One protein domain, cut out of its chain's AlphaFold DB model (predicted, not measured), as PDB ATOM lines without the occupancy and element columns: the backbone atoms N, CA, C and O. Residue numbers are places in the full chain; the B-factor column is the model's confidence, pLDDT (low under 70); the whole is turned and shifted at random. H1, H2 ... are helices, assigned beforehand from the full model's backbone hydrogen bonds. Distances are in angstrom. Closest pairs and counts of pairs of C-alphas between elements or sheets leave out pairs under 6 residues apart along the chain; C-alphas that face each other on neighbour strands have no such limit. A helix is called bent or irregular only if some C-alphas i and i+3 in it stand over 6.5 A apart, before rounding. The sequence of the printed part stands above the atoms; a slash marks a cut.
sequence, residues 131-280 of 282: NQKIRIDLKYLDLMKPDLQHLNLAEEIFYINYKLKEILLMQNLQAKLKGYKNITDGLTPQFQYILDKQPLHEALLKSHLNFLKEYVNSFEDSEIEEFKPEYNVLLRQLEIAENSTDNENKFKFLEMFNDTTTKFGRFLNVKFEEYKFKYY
ATOM      1  N   ASN A 131     -33.148 -28.076  34.110       88.50
ATOM      2  CA  ASN A 131     -32.954 -26.787  33.439       88.50
ATOM      3  C   ASN A 131     -34.176 -25.867  33.583       88.50
ATOM      4  O   ASN A 131     -34.016 -24.689  33.907       88.50
ATOM      5  N   GLN A 132     -35.393 -26.395  33.414       85.31
ATOM      6  CA  GLN A 132     -36.620 -25.630  33.657       85.31
ATOM      7  C   GLN A 132     -36.678 -25.130  35.096       85.31
ATOM      8  O   GLN A 132     -36.990 -23.964  35.334       85.31
ATOM      9  N   LYS A 133     -36.377 -26.002  36.062       86.06
ATOM     10  CA  LYS A 133     -36.420 -25.637  37.475       86.06
ATOM     11  C   LYS A 133     -35.451 -24.500  37.790       86.06
ATOM     12  O   LYS A 133     -35.852 -23.520  38.402       86.06
ATOM     13  N   ILE A 134     -34.221 -24.590  37.286       89.25
ATOM     14  CA  ILE A 134     -33.212 -23.536  37.418       89.25
ATOM     15  C   ILE A 134     -33.716 -22.208  36.842       89.25
ATOM     16  O   ILE A 134     -33.553 -21.169  37.473       89.25
ATOM     17  N   ARG A 135     -34.342 -22.218  35.660       89.50
ATOM     18  CA  ARG A 135     -34.852 -20.996  35.012       89.50
ATOM     19  C   ARG A 135     -36.020 -20.371  35.771       89.50
ATOM     20  O   ARG A 135     -36.080 -19.149  35.890       89.50
ATOM     21  N   ILE A 136     -36.906 -21.196  36.326       86.12
ATOM     22  CA  ILE A 136     -37.969 -20.730  37.221       86.12
ATOM     23  C   ILE A 136     -37.352 -20.114  38.483       86.12
ATOM     24  O   ILE A 136     -37.709 -18.995  38.835       86.12
ATOM     25  N   ASP A 137     -36.389 -20.778  39.123       87.19
ATOM     26  CA  ASP A 137     -35.733 -20.258  40.327       87.19
ATOM     27  C   ASP A 137     -35.010 -18.929  40.063       87.19
ATOM     28  O   ASP A 137     -35.138 -17.998  40.855       87.19
ATOM     29  N   LEU A 138     -34.317 -18.801  38.926       89.25
ATOM     30  CA  LEU A 138     -33.715 -17.541  38.470       89.25
ATOM     31  C   LEU A 138     -34.759 -16.420  38.383       89.25
ATOM     32  O   LEU A 138     -34.541 -15.323  38.894       89.25
ATOM     33  N   LYS A 139     -35.925 -16.708  37.794       87.06
ATOM     34  CA  LYS A 139     -37.024 -15.743  37.710       87.06
ATOM     35  C   LYS A 139     -37.561 -15.366  39.095       87.06
ATOM     36  O   LYS A 139     -37.804 -14.188  39.347       87.06
ATOM     37  N   TYR A 140     -37.712 -16.331  39.999       84.81
ATOM     38  CA  TYR A 140     -38.127 -16.078  41.382       84.81
ATOM     39  C   TYR A 140     -37.133 -15.194  42.137       84.81
ATOM     40  O   TYR A 140     -37.544 -14.270  42.833       84.81
ATOM     41  N   LEU A 141     -35.834 -15.443  41.983       86.56
ATOM     42  CA  LEU A 141     -34.778 -14.637  42.592       86.56
ATOM     43  C   LEU A 141     -34.797 -13.194  42.077       86.56
ATOM     44  O   LEU A 141     -34.659 -12.259  42.869       86.56
ATOM     45  N   ASP A 142     -35.034 -13.004  40.778       87.75
ATOM     46  CA  ASP A 142     -35.175 -11.676  40.178       87.75
ATOM     47  C   ASP A 142     -36.419 -10.936  40.696       87.75
ATOM     48  O   ASP A 142     -36.336  -9.744  40.999       87.75
ATOM     49  N   LEU A 143     -37.547 -11.638  40.863       84.94
ATOM     50  CA  LEU A 143     -38.775 -11.085  41.450       84.94
ATOM     51  C   LEU A 143     -38.626 -10.749  42.939       84.94
ATOM     52  O   LEU A 143     -39.214  -9.776  43.401       84.94
ATOM     53  N   MET A 144     -37.829 -11.524  43.675       84.62
ATOM     54  CA  MET A 144     -37.582 -11.335  45.105       84.62
ATOM     55  C   MET A 144     -36.599 -10.192  45.391       84.62
ATOM     56  O   MET A 144     -36.589  -9.620  46.482       84.62
ATOM     57  N   LYS A 145     -35.751  -9.845  44.416       85.56
ATOM     58  CA  LYS A 145     -34.659  -8.877  44.574       85.56
ATOM     59  C   LYS A 145     -35.079  -7.531  45.173       85.56
ATOM     60  O   LYS A 145     -34.375  -7.093  46.082       85.56
ATOM     61  N   PRO A 146     -36.164  -6.864  44.733       85.94
ATOM     62  CA  PRO A 146     -36.573  -5.581  45.306       85.94
ATOM     63  C   PRO A 146     -36.868  -5.665  46.811       85.94
ATOM     64  O   PRO A 146     -36.439  -4.798  47.565       85.94
ATOM     65  N   ASP A 147     -37.512  -6.744  47.265       82.69
ATOM     66  CA  ASP A 147     -37.881  -6.934  48.675       82.69
ATOM     67  C   ASP A 147     -36.676  -7.245  49.581       82.69
ATOM     68  O   ASP A 147     -36.724  -7.014  50.789       82.69
ATOM     69  N   LEU A 148     -35.575  -7.747  49.015       81.62
ATOM     70  CA  LEU A 148     -34.366  -8.101  49.766       81.62
ATOM     71  C   LEU A 148     -33.299  -7.001  49.790       81.62
ATOM     72  O   LEU A 148     -32.362  -7.085  50.588       81.62
ATOM     73  N   GLN A 149     -33.442  -5.949  48.976       76.50
ATOM     74  CA  GLN A 149     -32.512  -4.810  48.971       76.50
ATOM     75  C   GLN A 149     -32.427  -4.135  50.343       76.50
ATOM     76  O   GLN A 149     -31.336  -3.815  50.806       76.50
ATOM     77  N   HIS A 150     -33.560  -3.986  51.030       75.25
ATOM     78  CA  HIS A 150     -33.613  -3.370  52.358       75.25
ATOM     79  C   HIS A 150     -33.014  -4.242  53.472       75.25
ATOM     80  O   HIS A 150     -32.757  -3.743  54.565       75.25
ATOM     81  N   LEU A 151     -32.778  -5.530  53.203       76.12
ATOM     82  CA  LEU A 151     -32.195  -6.482  54.149       76.12
ATOM     83  C   LEU A 151     -30.680  -6.662  53.962       76.12
ATOM     84  O   LEU A 151     -30.092  -7.468  54.676       76.12
ATOM     85  N   ASN A 152     -30.054  -5.927  53.029       80.00
ATOM     86  CA  ASN A 152     -28.657  -6.105  52.606       80.00
ATOM     87  C   ASN A 152     -28.344  -7.524  52.095       80.00
ATOM     88  O   ASN A 152     -27.209  -7.971  52.188       80.00
ATOM     89  N   LEU A 153     -29.343  -8.215  51.532       84.94
ATOM     90  CA  LEU A 153     -29.231  -9.597  51.038       84.94
ATOM     91  C   LEU A 153     -29.151  -9.697  49.502       84.94
ATOM     92  O   LEU A 153     -29.403 -10.740  48.894       84.94
ATOM     93  N   ALA A 154     -28.885  -8.571  48.836       81.69
ATOM     94  CA  ALA A 154     -28.832  -8.507  47.378       81.69
ATOM     95  C   ALA A 154     -27.613  -9.251  46.802       81.69
ATOM     96  O   ALA A 154     -27.675  -9.745  45.672       81.69
ATOM     97  N   GLU A 155     -26.522  -9.343  47.566       85.00
ATOM     98  CA  GLU A 155     -25.306 -10.054  47.164       85.00
ATOM     99  C   GLU A 155     -25.530 -11.570  47.119       85.00
ATOM    100  O   GLU A 155     -25.078 -12.225  46.179       85.00
ATOM    101  N   GLU A 156     -26.312 -12.130  48.044       87.00
ATOM    102  CA  GLU A 156     -26.692 -13.543  48.037       87.00
ATOM    103  C   GLU A 156     -27.530 -13.896  46.811       87.00
ATOM    104  O   GLU A 156     -27.288 -14.923  46.179       87.00
ATOM    105  N   ILE A 157     -28.466 -13.031  46.409       87.50
ATOM    106  CA  ILE A 157     -29.222 -13.231  45.163       87.50
ATOM    107  C   ILE A 157     -28.281 -13.244  43.964       87.50
ATOM    108  O   ILE A 157     -28.400 -14.109  43.100       87.50
ATOM    109  N   PHE A 158     -27.334 -12.303  43.904       88.62
ATOM    110  CA  PHE A 158     -26.355 -12.261  42.822       88.62
ATOM    111  C   PHE A 158     -25.502 -13.536  42.785       88.62
ATOM    112  O   PHE A 158     -25.321 -14.121  41.715       88.62
ATOM    113  N   TYR A 159     -25.037 -14.001  43.946       89.38
ATOM    114  CA  TYR A 159     -24.269 -15.234  44.084       89.38
ATOM    115  C   TYR A 159     -25.061 -16.467  43.624       89.38
ATOM    116  O   TYR A 159     -24.569 -17.239  42.797       89.38
ATOM    117  N   ILE A 160     -26.303 -16.630  44.093       90.56
ATOM    118  CA  ILE A 160     -27.169 -17.750  43.698       90.56
ATOM    119  C   ILE A 160     -27.461 -17.685  42.196       90.56
ATOM    120  O   ILE A 160     -27.311 -18.692  41.507       90.56
ATOM    121  N   ASN A 161     -27.811 -16.511  41.663       91.06
ATOM    122  CA  ASN A 161     -28.065 -16.326  40.233       91.06
ATOM    123  C   ASN A 161     -26.845 -16.701  39.386       91.06
ATOM    124  O   ASN A 161     -26.983 -17.368  38.360       91.06
ATOM    125  N   TYR A 162     -25.646 -16.291  39.808       92.69
ATOM    126  CA  TYR A 162     -24.400 -16.661  39.145       92.69
ATOM    127  C   TYR A 162     -24.207 -18.184  39.139       92.69
ATOM    128  O   TYR A 162     -24.019 -18.780  38.079       92.69
ATOM    129  N   LYS A 163     -24.341 -18.833  40.300       93.12
ATOM    130  CA  LYS A 163     -24.186 -20.287  40.432       93.12
ATOM    131  C   LYS A 163     -25.229 -21.072  39.636       93.12
ATOM    132  O   LYS A 163     -24.879 -22.040  38.966       93.12
ATOM    133  N   LEU A 164     -26.491 -20.651  39.654       93.06
ATOM    134  CA  LEU A 164     -27.560 -21.261  38.860       93.06
ATOM    135  C   LEU A 164     -27.267 -21.174  37.358       93.06
ATOM    136  O   LEU A 164     -27.459 -22.160  36.648       93.06
ATOM    137  N   LYS A 165     -26.738 -20.041  36.878       94.00
ATOM    138  CA  LYS A 165     -26.300 -19.890  35.481       94.00
ATOM    139  C   LYS A 165     -25.124 -20.807  35.140       94.00
ATOM    140  O   LYS A 165     -25.151 -21.424  34.081       94.00
ATOM    141  N   GLU A 166     -24.139 -20.963  36.028       94.31
ATOM    142  CA  GLU A 166     -23.057 -21.947  35.837       94.31
ATOM    143  C   GLU A 166     -23.608 -23.378  35.739       94.31
ATOM    144  O   GLU A 166     -23.244 -24.134  34.839       94.31
ATOM    145  N   ILE A 167     -24.522 -23.751  36.639       93.81
ATOM    146  CA  ILE A 167     -25.139 -25.084  36.664       93.81
ATOM    147  C   ILE A 167     -25.977 -25.327  35.406       93.81
ATOM    148  O   ILE A 167     -25.959 -26.432  34.860       93.81
ATOM    149  N   LEU A 168     -26.685 -24.313  34.905       91.75
ATOM    150  CA  LEU A 168     -27.483 -24.408  33.681       91.75
ATOM    151  C   LEU A 168     -26.634 -24.823  32.467       91.75
ATOM    152  O   LEU A 168     -27.118 -25.576  31.628       91.75
ATOM    153  N   LEU A 169     -25.360 -24.427  32.426       91.00
ATOM    154  CA  LEU A 169     -24.418 -24.757  31.351       91.00
ATOM    155  C   LEU A 169     -23.776 -26.151  31.479       91.00
ATOM    156  O   LEU A 169     -23.096 -26.602  30.559       91.00
ATOM    157  N   MET A 170     -23.962 -26.851  32.603       91.06
ATOM    158  CA  MET A 170     -23.404 -28.194  32.789       91.06
ATOM    159  C   MET A 170     -24.121 -29.217  31.898       91.06
ATOM    160  O   MET A 170     -25.337 -29.359  32.005       91.06
ATOM    161  N   GLN A 171     -23.361 -29.975  31.102       87.38
ATOM    162  CA  GLN A 171     -23.895 -31.038  30.231       87.38
ATOM    163  C   GLN A 171     -23.975 -32.411  30.908       87.38
ATOM    164  O   GLN A 171     -24.647 -33.316  30.432       87.38
ATOM    165  N   ASN A 172     -23.294 -32.600  32.040       90.06
ATOM    166  CA  ASN A 172     -23.383 -33.844  32.796       90.06
ATOM    167  C   ASN A 172     -24.527 -33.765  33.817       90.06
ATOM    168  O   ASN A 172     -24.484 -32.932  34.727       90.06
ATOM    169  N   LEU A 173     -25.515 -34.661  33.703       88.19
ATOM    170  CA  LEU A 173     -26.706 -34.659  34.558       88.19
ATOM    171  C   LEU A 173     -26.352 -34.802  36.045       88.19
ATOM    172  O   LEU A 173     -26.860 -34.055  36.876       88.19
ATOM    173  N   GLN A 174     -25.437 -35.710  36.394       91.50
ATOM    174  CA  GLN A 174     -25.046 -35.948  37.789       91.50
ATOM    175  C   GLN A 174     -24.343 -34.733  38.402       91.50
ATOM    176  O   GLN A 174     -24.633 -34.348  39.538       91.50
ATOM    177  N   ALA A 175     -23.452 -34.089  37.647       93.25
ATOM    178  CA  ALA A 175     -22.804 -32.850  38.061       93.25
ATOM    179  C   ALA A 175     -23.823 -31.714  38.221       93.25
ATOM    180  O   ALA A 175     -23.797 -31.025  39.242       93.25
ATOM    181  N   LYS A 176     -24.762 -31.573  37.272       93.19
ATOM    182  CA  LYS A 176     -25.841 -30.580  37.333       93.19
ATOM    183  C   LYS A 176     -26.714 -30.782  38.570       93.19
ATOM    184  O   LYS A 176     -26.909 -29.844  39.337       93.19
ATOM    185  N   LEU A 177     -27.181 -32.008  38.810       91.12
ATOM    186  CA  LEU A 177     -27.989 -32.367  39.980       91.12
ATOM    187  C   LEU A 177     -27.248 -32.095  41.290       91.12
ATOM    188  O   LEU A 177     -27.828 -31.543  42.225       91.12
ATOM    189  N   LYS A 178     -25.962 -32.454  41.363       91.81
ATOM    190  CA  LYS A 178     -25.128 -32.198  42.541       91.81
ATOM    191  C   LYS A 178     -24.934 -30.701  42.781       91.81
ATOM    192  O   LYS A 178     -25.104 -30.254  43.911       91.81
ATOM    193  N   GLY A 179     -24.606 -29.939  41.737       91.19
ATOM    194  CA  GLY A 179     -24.451 -28.487  41.817       91.19
ATOM    195  C   GLY A 179     -25.744 -27.812  42.261       91.19
ATOM    196  O   GLY A 179     -25.739 -27.022  43.198       91.19
ATOM    197  N   TYR A 180     -26.866 -28.203  41.658       89.31
ATOM    198  CA  TYR A 180     -28.183 -27.670  41.991       89.31
ATOM    199  C   TYR A 180     -28.610 -28.005  43.427       89.31
ATOM    200  O   TYR A 180     -29.113 -27.144  44.142       89.31
ATOM    201  N   LYS A 181     -28.353 -29.231  43.900       87.56
ATOM    202  CA  LYS A 181     -28.640 -29.637  45.287       87.56
ATOM    203  C   LYS A 181     -27.890 -28.791  46.324       87.56
ATOM    204  O   LYS A 181     -28.411 -28.594  47.418       87.56
ATOM    205  N   ASN A 182     -26.700 -28.318  45.972       87.75
ATOM    206  CA  ASN A 182     -25.781 -27.610  46.857       87.75
ATOM    207  C   ASN A 182     -25.789 -26.090  46.620       87.75
ATOM    208  O   ASN A 182     -24.892 -25.384  47.069       87.75
ATOM    209  N   ILE A 183     -26.787 -25.567  45.901       84.25
ATOM    210  CA  ILE A 183     -26.847 -24.149  45.526       84.25
ATOM    211  C   ILE A 183     -26.917 -23.204  46.733       84.25
ATOM    212  O   ILE A 183     -26.479 -22.059  46.656       84.25
ATOM    213  N   THR A 184     -27.450 -23.691  47.853       82.88
ATOM    214  CA  THR A 184     -27.583 -22.939  49.104       82.88
ATOM    215  C   THR A 184     -26.365 -23.069  50.021       82.88
ATOM    216  O   THR A 184     -26.350 -22.481  51.103       82.88
ATOM    217  N   ASP A 185     -25.344 -23.835  49.628       84.75
ATOM    218  CA  ASP A 185     -24.139 -23.996  50.437       84.75
ATOM    219  C   ASP A 185     -23.382 -22.660  50.511       84.75
ATOM    220  O   ASP A 185     -23.040 -22.051  49.494       84.75
ATOM    221  N   GLY A 186     -23.105 -22.208  51.736       78.81
ATOM    222  CA  GLY A 186     -22.377 -20.962  51.989       78.81
ATOM    223  C   GLY A 186     -23.240 -19.698  52.030       78.81
ATOM    224  O   GLY A 186     -22.681 -18.608  52.140       78.81
ATOM    225  N   LEU A 187     -24.572 -19.817  51.978       85.81
ATOM    226  CA  LEU A 187     -25.464 -18.681  52.221       85.81
ATOM    227  C   LEU A 187     -25.422 -18.232  53.685       85.81
ATOM    228  O   LEU A 187     -25.175 -19.019  54.603       85.81
ATOM    229  N   THR A 188     -25.695 -16.948  53.909       88.88
ATOM    230  CA  THR A 188     -25.777 -16.391  55.259       88.88
ATOM    231  C   THR A 188     -26.946 -17.023  56.030       88.88
ATOM    232  O   THR A 188     -27.978 -17.349  55.432       88.88
ATOM    233  N   PRO A 189     -26.853 -17.172  57.368       89.62
ATOM    234  CA  PRO A 189     -27.958 -17.702  58.168       89.62
ATOM    235  C   PRO A 189     -29.265 -16.920  57.988       89.62
ATOM    236  O   PRO A 189     -30.348 -17.497  58.056       89.62
ATOM    237  N   GLN A 190     -29.168 -15.612  57.730       88.44
ATOM    238  CA  GLN A 190     -30.320 -14.754  57.470       88.44
ATOM    239  C   GLN A 190     -31.011 -15.114  56.149       88.44
ATOM    240  O   GLN A 190     -32.231 -15.249  56.127       88.44
ATOM    241  N   PHE A 191     -30.260 -15.327  55.065       86.06
ATOM    242  CA  PHE A 191     -30.845 -15.770  53.799       86.06
ATOM    243  C   PHE A 191     -31.394 -17.195  53.899       86.06
ATOM    244  O   PHE A 191     -32.492 -17.477  53.419       86.06
ATOM    245  N   GLN A 192     -30.676 -18.088  54.586       86.38
ATOM    246  CA  GLN A 192     -31.146 -19.452  54.818       86.38
ATOM    247  C   GLN A 192     -32.465 -19.461  55.599       86.38
ATOM    248  O   GLN A 192     -33.375 -20.200  55.241       86.38
ATOM    249  N   TYR A 193     -32.622 -18.585  56.597       87.12
ATOM    250  CA  TYR A 193     -33.884 -18.420  57.317       87.12
ATOM    251  C   TYR A 193     -35.044 -18.035  56.387       87.12
ATOM    252  O   TYR A 193     -36.137 -18.581  56.528       87.12
ATOM    253  N   ILE A 194     -34.821 -17.142  55.416       84.75
ATOM    254  CA  ILE A 194     -35.839 -16.783  54.416       84.75
ATOM    255  C   ILE A 194     -36.260 -18.029  53.634       84.75
ATOM    256  O   ILE A 194     -37.449 -18.337  53.565       84.75
ATOM    257  N   LEU A 195     -35.288 -18.773  53.097       82.06
ATOM    258  CA  LEU A 195     -35.535 -19.986  52.312       82.06
ATOM    259  C   LEU A 195     -36.163 -21.123  53.134       82.06
ATOM    260  O   LEU A 195     -36.972 -21.886  52.618       82.06
ATOM    261  N   ASP A 196     -35.847 -21.238  54.419       80.69
ATOM    262  CA  ASP A 196     -36.424 -22.262  55.295       80.69
ATOM    263  C   ASP A 196     -37.877 -21.951  55.679       80.69
ATOM    264  O   ASP A 196     -38.631 -22.845  56.069       80.69
ATOM    265  N   LYS A 197     -38.294 -20.688  55.549       79.00
ATOM    266  CA  LYS A 197     -39.658 -20.223  55.825       79.00
ATOM    267  C   LYS A 197     -40.582 -20.294  54.612       79.00
ATOM    268  O   LYS A 197     -41.654 -19.701  54.648       79.00
ATOM    269  N   GLN A 198     -40.212 -21.020  53.561       70.44
ATOM    270  CA  GLN A 198     -41.057 -21.220  52.382       70.44
ATOM    271  C   GLN A 198     -42.435 -21.829  52.727       70.44
ATOM    272  O   GLN A 198     -42.495 -22.788  53.499       70.44
ATOM    273  N   PRO A 199     -43.539 -21.339  52.128       67.00
ATOM    274  CA  PRO A 199     -43.645 -20.112  51.326       67.00
ATOM    275  C   PRO A 199     -43.920 -18.852  52.173       67.00
ATOM    276  O   PRO A 199     -44.045 -17.775  51.615       67.00
ATOM    277  N   LEU A 200     -44.041 -18.968  53.499       79.12
ATOM    278  CA  LEU A 200     -44.606 -17.973  54.424       79.12
ATOM    279  C   LEU A 200     -43.751 -16.724  54.693       79.12
ATOM    280  O   LEU A 200     -44.253 -15.771  55.293       79.12
ATOM    281  N   HIS A 201     -42.476 -16.702  54.304       84.56
ATOM    282  CA  HIS A 201     -41.688 -15.473  54.412       84.56
ATOM    283  C   HIS A 201     -42.267 -14.391  53.491       84.56
ATOM    284  O   HIS A 201     -42.575 -14.668  52.335       84.56
ATOM    285  N   GLU A 202     -42.357 -13.144  53.956       87.19
ATOM    286  CA  GLU A 202     -43.006 -12.059  53.203       87.19
ATOM    287  C   GLU A 202     -42.432 -11.888  51.786       87.19
ATOM    288  O   GLU A 202     -43.185 -11.869  50.815       87.19
ATOM    289  N   ALA A 203     -41.102 -11.836  51.659       83.31
ATOM    290  CA  ALA A 203     -40.422 -11.729  50.363       83.31
ATOM    291  C   ALA A 203     -40.757 -12.894  49.407       83.31
ATOM    292  O   ALA A 203     -40.854 -12.706  48.195       83.31
ATOM    293  N   LEU A 204     -40.985 -14.096  49.947       83.56
ATOM    294  CA  LEU A 204     -41.346 -15.275  49.161       83.56
ATOM    295  C   LEU A 204     -42.806 -15.230  48.721       83.56
ATOM    296  O   LEU A 204     -43.094 -15.465  47.550       83.56
ATOM    297  N   LEU A 205     -43.717 -14.856  49.625       84.69
ATOM    298  CA  LEU A 205     -45.129 -14.654  49.297       84.69
ATOM    299  C   LEU A 205     -45.289 -13.611  48.189       84.69
ATOM    300  O   LEU A 205     -45.983 -13.870  47.212       84.69
ATOM    301  N   LYS A 206     -44.608 -12.466  48.298       85.81
ATOM    302  CA  LYS A 206     -44.628 -11.424  47.260       85.81
ATOM    303  C   LYS A 206     -44.089 -11.928  45.924       85.81
ATOM    304  O   LYS A 206     -44.719 -11.711  44.894       85.81
ATOM    305  N   SER A 207     -42.980 -12.667  45.940       85.19
ATOM    306  CA  SER A 207     -42.412 -13.262  44.725       85.19
ATOM    307  C   SER A 207     -43.379 -14.248  44.064       85.19
ATOM    308  O   SER A 207     -43.558 -14.203  42.849       85.19
ATOM    309  N   HIS A 208     -44.055 -15.094  44.850       85.06
ATOM    310  CA  HIS A 208     -45.102 -15.987  44.347       85.06
ATOM    311  C   HIS A 208     -46.282 -15.219  43.753       85.06
ATOM    312  O   HIS A 208     -46.706 -15.543  42.649       85.06
ATOM    313  N   LEU A 209     -46.790 -14.187  44.431       87.56
ATOM    314  CA  LEU A 209     -47.893 -13.373  43.912       87.56
ATOM    315  C   LEU A 209     -47.513 -12.667  42.607       87.56
ATOM    316  O   LEU A 209     -48.291 -12.699  41.659       87.56
ATOM    317  N   ASN A 210     -46.304 -12.110  42.517       87.56
ATOM    318  CA  ASN A 210     -45.805 -11.487  41.291       87.56
ATOM    319  C   ASN A 210     -45.660 -12.503  40.152       87.56
ATOM    320  O   ASN A 210     -46.062 -12.225  39.024       87.56
ATOM    321  N   PHE A 211     -45.154 -13.703  40.443       85.81
ATOM    322  CA  PHE A 211     -45.076 -14.777  39.455       85.81
ATOM    323  C   PHE A 211     -46.469 -15.200  38.965       85.81
ATOM    324  O   PHE A 211     -46.689 -15.364  37.766       85.81
ATOM    325  N   LEU A 212     -47.437 -15.333  39.878       86.75
ATOM    326  CA  LEU A 212     -48.824 -15.635  39.528       86.75
ATOM    327  C   LEU A 212     -49.478 -14.504  38.735       86.75
ATOM    328  O   LEU A 212     -50.231 -14.777  37.808       86.75
ATOM    329  N   LYS A 213     -49.162 -13.248  39.041       88.75
ATOM    330  CA  LYS A 213     -49.620 -12.084  38.279       88.75
ATOM    331  C   LYS A 213     -49.105 -12.106  36.850       88.75
ATOM    332  O   LYS A 213     -49.892 -11.921  35.928       88.75
ATOM    333  N   GLU A 214     -47.818 -12.378  36.650       89.31
ATOM    334  CA  GLU A 214     -47.256 -12.553  35.307       89.31
ATOM    335  C   GLU A 214     -47.911 -13.717  34.557       89.31
ATOM    336  O   GLU A 214     -48.211 -13.593  33.370       89.31
ATOM    337  N   TYR A 215     -48.167 -14.829  35.246       88.69
ATOM    338  CA  TYR A 215     -48.857 -15.979  34.676       88.69
ATOM    339  C   TYR A 215     -50.288 -15.643  34.235       88.69
ATOM    340  O   TYR A 215     -50.638 -15.860  33.075       88.69
ATOM    341  N   VAL A 216     -51.098 -15.092  35.137       89.31
ATOM    342  CA  VAL A 216     -52.500 -14.745  34.885       89.31
ATOM    343  C   VAL A 216     -52.588 -13.696  33.771       89.31
ATOM    344  O   VAL A 216     -53.354 -13.860  32.832       89.31
ATOM    345  N   ASN A 217     -51.715 -12.687  33.771       88.44
ATOM    346  CA  ASN A 217     -51.673 -11.681  32.704       88.44
ATOM    347  C   ASN A 217     -51.178 -12.217  31.350       88.44
ATOM    348  O   ASN A 217     -51.219 -11.484  30.364       88.44
ATOM    349  N   SER A 218     -50.683 -13.456  31.283       88.88
ATOM    350  CA  SER A 218     -50.218 -14.056  30.028       88.88
ATOM    351  C   SER A 218     -51.322 -14.723  29.206       88.88
ATOM    352  O   SER A 218     -51.026 -15.207  28.113       88.88
ATOM    353  N   PHE A 219     -52.553 -14.765  29.722       88.88
ATOM    354  CA  PHE A 219     -53.697 -15.338  29.023       88.88
ATOM    355  C   PHE A 219     -54.221 -14.448  27.903       88.88
ATOM    356  O   PHE A 219     -54.355 -13.235  28.063       88.88
ATOM    357  N   GLU A 220     -54.602 -15.076  26.794       87.50
ATOM    358  CA  GLU A 220     -55.398 -14.424  25.756       87.50
ATOM    359  C   GLU A 220     -56.894 -14.455  26.117       87.50
ATOM    360  O   GLU A 220     -57.377 -15.404  26.739       87.50
ATOM    361  N   ASP A 221     -57.665 -13.450  25.677       85.19
ATOM    362  CA  ASP A 221     -59.118 -13.368  25.934       85.19
ATOM    363  C   ASP A 221     -59.876 -14.630  25.479       85.19
ATOM    364  O   ASP A 221     -60.850 -15.042  26.112       85.19
ATOM    365  N   SER A 222     -59.409 -15.259  24.397       86.94
ATOM    366  CA  SER A 222     -59.969 -16.493  23.838       86.94
ATOM    367  C   SER A 222     -59.799 -17.702  24.766       86.94
ATOM    368  O   SER A 222     -60.629 -18.609  24.759       86.94
ATOM    369  N   GLU A 223     -58.746 -17.729  25.587       84.94
ATOM    370  CA  GLU A 223     -58.447 -18.850  26.480       84.94
ATOM    371  C   GLU A 223     -59.326 -18.841  27.731       84.94
ATOM    372  O   GLU A 223     -59.612 -19.900  28.292       84.94
ATOM    373  N   ILE A 224     -59.759 -17.655  28.162       88.94
ATOM    374  CA  ILE A 224     -60.514 -17.445  29.403       88.94
ATOM    375  C   ILE A 224     -62.007 -17.190  29.176       88.94
ATOM    376  O   ILE A 224     -62.731 -16.991  30.147       88.94
ATOM    377  N   GLU A 225     -62.489 -17.182  27.929       90.38
ATOM    378  CA  GLU A 225     -63.867 -16.795  27.584       90.38
ATOM    379  C   GLU A 225     -64.921 -17.579  28.389       90.38
ATOM    380  O   GLU A 225     -65.831 -16.987  28.969       90.38
ATOM    381  N   GLU A 226     -64.739 -18.900  28.503       90.19
ATOM    382  CA  GLU A 226     -65.621 -19.802  29.262       90.19
ATOM    383  C   GLU A 226     -65.610 -19.520  30.780       90.19
ATOM    384  O   GLU A 226     -66.589 -19.814  31.458       90.19
ATOM    385  N   PHE A 227     -64.530 -18.931  31.306       92.56
ATOM    386  CA  PHE A 227     -64.293 -18.703  32.739       92.56
ATOM    387  C   PHE A 227     -64.175 -17.222  33.104       92.56
ATOM    388  O   PHE A 227     -63.617 -16.866  34.142       92.56
ATOM    389  N   LYS A 228     -64.654 -16.322  32.241       92.38
ATOM    390  CA  LYS A 228     -64.458 -14.877  32.401       92.38
ATOM    391  C   LYS A 228     -64.941 -14.338  33.761       92.38
ATOM    392  O   LYS A 228     -64.238 -13.500  34.337       92.38
ATOM    393  N   PRO A 229     -66.090 -14.774  34.320       93.75
ATOM    394  CA  PRO A 229     -66.507 -14.356  35.657       93.75
ATOM    395  C   PRO A 229     -65.516 -14.772  36.753       93.75
ATOM    396  O   PRO A 229     -65.092 -13.920  37.535       93.75
ATOM    397  N   GLU A 230     -65.118 -16.044  36.792       94.00
ATOM    398  CA  GLU A 230     -64.176 -16.608  37.763       94.00
ATOM    399  C   GLU A 230     -62.790 -15.978  37.630       94.00
ATOM    400  O   GLU A 230     -62.163 -15.625  38.626       94.00
ATOM    401  N   TYR A 231     -62.352 -15.739  36.398       93.06
ATOM    402  CA  TYR A 231     -61.111 -15.046  36.086       93.06
ATOM    403  C   TYR A 231     -61.087 -13.612  36.633       93.06
ATOM    404  O   TYR A 231     -60.135 -13.204  37.294       93.06
ATOM    405  N   ASN A 232     -62.171 -12.854  36.449       93.00
ATOM    406  CA  ASN A 232     -62.293 -11.506  37.012       93.00
ATOM    407  C   ASN A 232     -62.357 -11.508  38.547       93.00
ATOM    408  O   ASN A 232     -62.016 -10.512  39.188       93.00
ATOM    409  N   VAL A 233     -62.858 -12.582  39.160       93.94
ATOM    410  CA  VAL A 233     -62.803 -12.762  40.618       93.94
ATOM    411  C   VAL A 233     -61.366 -13.041  41.056       93.94
ATOM    412  O   VAL A 233     -60.885 -12.359  41.958       93.94
ATOM    413  N   LEU A 234     -60.662 -13.944  40.368       92.62
ATOM    414  CA  LEU A 234     -59.258 -14.257  40.632       92.62
ATOM    415  C   LEU A 234     -58.372 -13.010  40.551       92.62
ATOM    416  O   LEU A 234     -57.589 -12.771  41.464       92.62
ATOM    417  N   LEU A 235     -58.524 -12.194  39.503       92.56
ATOM    418  CA  LEU A 235     -57.771 -10.947  39.338       92.56
ATOM    419  C   LEU A 235     -57.983  -9.985  40.512       92.56
ATOM    420  O   LEU A 235     -57.019  -9.457  41.062       92.56
ATOM    421  N   ARG A 236     -59.236  -9.802  40.941       93.38
ATOM    422  CA  ARG A 236     -59.560  -8.956  42.100       93.38
ATOM    423  C   ARG A 236     -58.962  -9.510  43.391       93.38
ATOM    424  O   ARG A 236     -58.442  -8.754  44.203       93.38
ATOM    425  N   GLN A 237     -59.019 -10.824  43.590       93.19
ATOM    426  CA  GLN A 237     -58.437 -11.469  44.768       93.19
ATOM    427  C   GLN A 237     -56.907 -11.380  44.776       93.19
ATOM    428  O   GLN A 237     -56.322 -11.172  45.838       93.19
ATOM    429  N   LEU A 238     -56.271 -11.483  43.607       92.75
ATOM    430  CA  LEU A 238     -54.831 -11.312  43.448       92.75
ATOM    431  C   LEU A 238     -54.406  -9.886  43.805       92.75
ATOM    432  O   LEU A 238     -53.468  -9.709  44.574       92.75
ATOM    433  N   GLU A 239     -55.127  -8.881  43.307       92.56
ATOM    434  CA  GLU A 239     -54.873  -7.472  43.623       92.56
ATOM    435  C   GLU A 239     -55.035  -7.182  45.125       92.56
ATOM    436  O   GLU A 239     -54.217  -6.480  45.723       92.56
ATOM    437  N   ILE A 240     -56.054  -7.761  45.768       93.19
ATOM    438  CA  ILE A 240     -56.239  -7.657  47.223       93.19
ATOM    439  C   ILE A 240     -55.064  -8.305  47.968       93.19
ATOM    440  O   ILE A 240     -54.548  -7.724  48.922       93.19
ATOM    441  N   ALA A 241     -54.627  -9.495  47.548       92.44
ATOM    442  CA  ALA A 241     -53.518 -10.205  48.178       92.44
ATOM    443  C   ALA A 241     -52.185  -9.452  48.019       92.44
ATOM    444  O   ALA A 241     -51.441  -9.319  48.992       92.44
ATOM    445  N   GLU A 242     -51.906  -8.917  46.829       90.19
ATOM    446  CA  GLU A 242     -50.697  -8.140  46.521       90.19
ATOM    447  C   GLU A 242     -50.577  -6.897  47.414       90.19
ATOM    448  O   GLU A 242     -49.510  -6.629  47.965       90.19
ATOM    449  N   ASN A 243     -51.691  -6.189  47.627       90.25
ATOM    450  CA  ASN A 243     -51.739  -4.971  48.439       90.25
ATOM    451  C   ASN A 243     -51.918  -5.227  49.946       90.25
ATOM    452  O   ASN A 243     -51.852  -4.295  50.751       90.25
ATOM    453  N   SER A 244     -52.164  -6.472  50.354       89.94
ATOM    454  CA  SER A 244     -52.360  -6.819  51.760       89.94
ATOM    455  C   SER A 244     -51.047  -6.733  52.537       89.94
ATOM    456  O   SER A 244     -50.013  -7.238  52.102       89.94
ATOM    457  N   THR A 245     -51.075  -6.184  53.749       88.69
ATOM    458  CA  THR A 245     -49.946  -6.278  54.693       88.69
ATOM    459  C   THR A 245     -49.936  -7.600  55.462       88.69
ATOM    460  O   THR A 245     -48.945  -7.931  56.101       88.69
ATOM    461  N   ASP A 246     -51.019  -8.377  55.398       90.81
ATOM    462  CA  ASP A 246     -51.168  -9.640  56.117       90.81
ATOM    463  C   ASP A 246     -50.665 -10.826  55.278       90.81
ATOM    464  O   ASP A 246     -51.146 -11.083  54.171       90.81
ATOM    465  N   ASN A 247     -49.685 -11.554  55.816       87.69
ATOM    466  CA  ASN A 247     -49.109 -12.737  55.181       87.69
ATOM    467  C   ASN A 247     -50.078 -13.926  55.156       87.69
ATOM    468  O   ASN A 247     -49.997 -14.734  54.233       87.69
ATOM    469  N   GLU A 248     -51.013 -14.023  56.104       88.50
ATOM    470  CA  GLU A 248     -52.020 -15.086  56.106       88.50
ATOM    471  C   GLU A 248     -52.971 -14.929  54.916       88.50
ATOM    472  O   GLU A 248     -53.220 -15.887  54.187       88.50
ATOM    473  N   ASN A 249     -53.428 -13.704  54.644       88.50
ATOM    474  CA  ASN A 249     -54.232 -13.399  53.460       88.50
ATOM    475  C   ASN A 249     -53.499 -13.697  52.141       88.50
ATOM    476  O   ASN A 249     -54.094 -14.283  51.234       88.50
ATOM    477  N   LYS A 250     -52.206 -13.354  52.034       85.81
ATOM    478  CA  LYS A 250     -51.391 -13.716  50.859       85.81
ATOM    479  C   LYS A 250     -51.310 -15.229  50.681       85.81
ATOM    480  O   LYS A 250     -51.492 -15.731  49.577       85.81
ATOM    481  N   PHE A 251     -51.055 -15.956  51.766       84.75
ATOM    482  CA  PHE A 251     -50.941 -17.409  51.734       84.75
ATOM    483  C   PHE A 251     -52.269 -18.086  51.361       84.75
ATOM    484  O   PHE A 251     -52.276 -18.939  50.479       84.75
ATOM    485  N   LYS A 252     -53.398 -17.638  51.924       84.00
ATOM    486  CA  LYS A 252     -54.740 -18.129  51.559       84.00
ATOM    487  C   LYS A 252     -55.047 -17.951  50.075       84.00
ATOM    488  O   LYS A 252     -55.653 -18.827  49.465       84.00
ATOM    489  N   PHE A 253     -54.613 -16.840  49.474       85.69
ATOM    490  CA  PHE A 253     -54.736 -16.658  48.028       85.69
ATOM    491  C   PHE A 253     -53.937 -17.719  47.253       85.69
ATOM    492  O   PHE A 253     -54.456 -18.289  46.294       85.69
ATOM    493  N   LEU A 254     -52.706 -18.030  47.678       81.88
ATOM    494  CA  LEU A 254     -51.903 -19.091  47.055       81.88
ATOM    495  C   LEU A 254     -52.563 -20.471  47.198       81.88
ATOM    496  O   LEU A 254     -52.532 -21.258  46.255       81.88
ATOM    497  N   GLU A 255     -53.166 -20.776  48.349       80.00
ATOM    498  CA  GLU A 255     -53.912 -22.027  48.550       80.00
ATOM    499  C   GLU A 255     -55.117 -22.119  47.609       80.00
ATOM    500  O   GLU A 255     -55.295 -23.134  46.939       80.00
ATOM    501  N   MET A 256     -55.890 -21.038  47.497       79.31
ATOM    502  CA  MET A 256     -57.040 -20.951  46.597       79.31
ATOM    503  C   MET A 256     -56.637 -21.079  45.124       79.31
ATOM    504  O   MET A 256     -57.318 -21.749  44.356       79.31
ATOM    505  N   PHE A 257     -55.524 -20.469  44.710       78.56
ATOM    506  CA  PHE A 257     -55.025 -20.602  43.340       78.56
ATOM    507  C   PHE A 257     -54.649 -22.057  43.001       78.56
ATOM    508  O   PHE A 257     -54.857 -22.508  41.877       78.56
ATOM    509  N   ASN A 258     -54.128 -22.803  43.980       75.69
ATOM    510  CA  ASN A 258     -53.772 -24.215  43.832       75.69
ATOM    511  C   ASN A 258     -54.968 -25.172  43.994       75.69
ATOM    512  O   ASN A 258     -54.790 -26.391  43.927       75.69
ATOM    513  N   ASP A 259     -56.178 -24.656  44.220       76.00
ATOM    514  CA  ASP A 259     -57.365 -25.479  44.407       76.00
ATOM    515  C   ASP A 259     -57.832 -26.104  43.084       76.00
ATOM    516  O   ASP A 259     -58.494 -25.480  42.257       76.00
ATOM    517  N   THR A 260     -57.540 -27.391  42.899       78.75
ATOM    518  CA  THR A 260     -57.972 -28.168  41.728       78.75
ATOM    519  C   THR A 260     -59.343 -28.833  41.902       78.75
ATOM    520  O   THR A 260     -59.723 -29.687  41.095       78.75
ATOM    521  N   THR A 261     -60.098 -28.512  42.955       77.62
ATOM    522  CA  THR A 261     -61.441 -29.080  43.164       77.62
ATOM    523  C   THR A 261     -62.485 -28.462  42.234       77.62
ATOM    524  O   THR A 261     -63.460 -29.130  41.887       77.62
ATOM    525  N   THR A 262     -62.249 -27.244  41.740       81.88
ATOM    526  CA  THR A 262     -63.139 -26.539  40.806       81.88
ATOM    527  C   THR A 262     -62.710 -26.712  39.346       81.88
ATOM    528  O   THR A 262     -61.533 -26.906  39.042       81.88
ATOM    529  N   LYS A 263     -63.659 -26.591  38.410       83.50
ATOM    530  CA  LYS A 263     -63.378 -26.623  36.962       83.50
ATOM    531  C   LYS A 263     -62.386 -25.533  36.538       83.50
ATOM    532  O   LYS A 263     -61.450 -25.806  35.788       83.50
ATOM    533  N   PHE A 264     -62.558 -24.318  37.060       86.94
ATOM    534  CA  PHE A 264     -61.655 -23.200  36.789       86.94
ATOM    535  C   PHE A 264     -60.249 -23.442  37.359       86.94
ATOM    536  O   PHE A 264     -59.265 -23.263  36.650       86.94
ATOM    537  N   GLY A 265     -60.137 -23.941  38.592       84.06
ATOM    538  CA  GLY A 265     -58.844 -24.274  39.194       84.06
ATOM    539  C   GLY A 265     -58.092 -25.378  38.446       84.06
ATOM    540  O   GLY A 265     -56.882 -25.293  38.236       84.06
ATOM    541  N   ARG A 266     -58.806 -26.383  37.924       80.19
ATOM    542  CA  ARG A 266     -58.212 -27.394  37.032       80.19
ATOM    543  C   ARG A 266     -57.712 -26.793  35.722       80.19
ATOM    544  O   ARG A 266     -56.609 -27.134  35.297       80.19
ATOM    545  N   PHE A 267     -58.482 -25.895  35.106       84.25
ATOM    546  CA  PHE A 267     -58.046 -25.144  33.926       84.25
ATOM    547  C   PHE A 267     -56.765 -24.342  34.211       84.25
ATOM    548  O   PHE A 267     -55.794 -24.471  33.465       84.25
ATOM    549  N   LEU A 268     -56.724 -23.597  35.324       84.88
ATOM    550  CA  LEU A 268     -55.535 -22.855  35.748       84.88
ATOM    551  C   LEU A 268     -54.335 -23.779  35.949       84.88
ATOM    552  O   LEU A 268     -53.241 -23.440  35.524       84.88
ATOM    553  N   ASN A 269     -54.513 -24.957  36.543       80.88
ATOM    554  CA  ASN A 269     -53.404 -25.885  36.738       80.88
ATOM    555  C   ASN A 269     -52.814 -26.381  35.402       80.88
ATOM    556  O   ASN A 269     -51.598 -26.411  35.234       80.88
ATOM    557  N   VAL A 270     -53.662 -26.715  34.421       79.38
ATOM    558  CA  VAL A 270     -53.201 -27.127  33.081       79.38
ATOM    559  C   VAL A 270     -52.440 -26.005  32.391       79.38
ATOM    560  O   VAL A 270     -51.340 -26.205  31.875       79.38
ATOM    561  N   LYS A 271     -53.010 -24.804  32.413       83.50
ATOM    562  CA  LYS A 271     -52.395 -23.632  31.805       83.50
ATOM    563  C   LYS A 271     -51.101 -23.214  32.489       83.50
ATOM    564  O   LYS A 271     -50.182 -22.739  31.823       83.50
ATOM    565  N   PHE A 272     -50.973 -23.472  33.783       82.31
ATOM    566  CA  PHE A 272     -49.750 -23.207  34.518       82.31
ATOM    567  C   PHE A 272     -48.616 -24.138  34.077       82.31
ATOM    568  O   PHE A 272     -47.476 -23.694  33.950       82.31
ATOM    569  N   GLU A 273     -48.909 -25.404  33.762       76.81
ATOM    570  CA  GLU A 273     -47.922 -26.302  33.145       76.81
ATOM    571  C   GLU A 273     -47.463 -25.800  31.770       76.81
ATOM    572  O   GLU A 273     -46.264 -25.801  31.483       76.81
ATOM    573  N   GLU A 274     -48.392 -25.317  30.939       80.12
ATOM    574  CA  GLU A 274     -48.065 -24.715  29.638       80.12
ATOM    575  C   GLU A 274     -47.204 -23.455  29.799       80.12
ATOM    576  O   GLU A 274     -46.215 -23.278  29.085       80.12
ATOM    577  N   TYR A 275     -47.533 -22.604  30.771       82.62
ATOM    578  CA  TYR A 275     -46.775 -21.395  31.079       82.62
ATOM    579  C   TYR A 275     -45.361 -21.713  31.563       82.62
ATOM    580  O   TYR A 275     -44.390 -21.178  31.027       82.62
ATOM    581  N   LYS A 276     -45.218 -22.650  32.510       76.50
ATOM    582  CA  LYS A 276     -43.906 -23.137  32.950       76.50
ATOM    583  C   LYS A 276     -43.107 -23.702  31.780       76.50
ATOM    584  O   LYS A 276     -41.877 -23.659  31.819       76.50
ATOM    585  N   PHE A 277     -43.768 -24.233  30.747       73.88
ATOM    586  CA  PHE A 277     -43.067 -24.767  29.590       73.88
ATOM    587  C   PHE A 277     -42.361 -23.694  28.747       73.88
ATOM    588  O   PHE A 277     -41.360 -23.998  28.105       73.88
ATOM    589  N   LYS A 278     -42.820 -22.433  28.776       76.62
ATOM    590  CA  LYS A 278     -42.149 -21.318  28.076       76.62
ATOM    591  C   LYS A 278     -40.676 -21.201  28.496       76.62
ATOM    592  O   LYS A 278     -39.806 -21.042  27.650       76.62
ATOM    593  N   TYR A 279     -40.386 -21.477  29.767       72.00
ATOM    594  CA  TYR A 279     -39.031 -21.506  30.322       72.00
ATOM    595  C   TYR A 279     -38.164 -22.701  29.867       72.00
ATOM    596  O   TYR A 279     -37.039 -22.819  30.336       72.00
ATOM    597  N   TYR A 280     -38.637 -23.615  29.005       65.56
ATOM    598  CA  TYR A 280     -37.762 -24.595  28.330       65.56
ATOM    599  C   TYR A 280     -37.138 -24.057  27.039       65.56
ATOM    600  O   TYR A 280     -36.109 -24.582  26.620       65.56
TER     601      TYR A 280
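This is residues 131 to 280 of the 282 residues of an uncharacterized protein of Lucilia cuprina (UniProt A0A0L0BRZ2). Two groups of helices sit side by side, joined where H1 meets H5: H5, H6 and H7 make a small up-and-down bundle, each running against the one before it, and H1, H2 and H3 fold back and forth as two helical hairpins. H8 crosses near one end of the bundle and runs back to the first turns of H1, while the short H4 lies in the path from H3 to H5. The printed part has 150 residues with eight named helices, H1 to H8 in chain order, and no named strand; its class is all helix. It is compact, with a radius of gyration of the C-alphas of 17.0 A, and spans 47 by 37 by 23 A.

The longest helix, H6, holds residues 221 to 243 and measures 25.1 A from first to last C-alpha, from (-59.118, -13.368, 25.934) to (-51.739, -4.971, 48.439). It is irregular, with C-alphas 226 and 229 8.4 A apart, and has a kink of 100 degrees near residue 228. H5 is residues 202 to 216, 20.8 A, and H7 is residues 247 to 257. H8, residues 263 to 278, measures 23.6 A. H1, residues 131 to 149, begins at C-alpha (-32.954, -26.787, 33.439) and measures 26.9 A; it is irregular too, with C-alphas 143 and 146 7.1 A apart. H2 is residues 154 to 168, 21.0 A; H3 is residues 173 to 181; H4 is residues 189 to 196.

H6 touches H7 with residues 237 to 242 alone, closest at the C-alphas of Ala 241 and Lys 250, 4.9 A; this hairpin has a shallow tilt of 12 degrees. H6 touches H5 with residues 235 to 242 alone, closest at the C-alphas of Leu 209 and Glu 242, 6.5 A, in a hairpin at 20 degrees. H5 touches H1 at a steep tilt of 56 degrees, closest at the C-alphas of Ser 207 and Met 144, 5.2 A. H1 and H2 form a hairpin at 9 degrees, with the closest C-alphas, those of Asn 131 and Leu 168, 6.0 A apart. H2 and H3 form another, closest at the C-alphas of Ile 167 and Lys 176, 5.6 A. H8 only just touches H1, with 3 pairs of C-alphas within 8 A, the closest those of Phe 277 and Gln 132, 7.7 A. H4 is close to H5 but not clearly touching; the closest C-alphas are those of Ile 194 and Leu 204, 7.8 A. Every O i to N i+4 pair is within hydrogen-bond range in H2, H3, H4, H5 and H7; the counts are 13 of 15 in H1, 15 of 19 in H6 and 11 of 12 in H8.

The C-alphas farthest apart, those of Gly 186 and Glu 226, are 48.9 A apart. The printed part has no cut and no long link. Mean pLDDT of the printed part is 86.0; residues 199 and 280 are under 70.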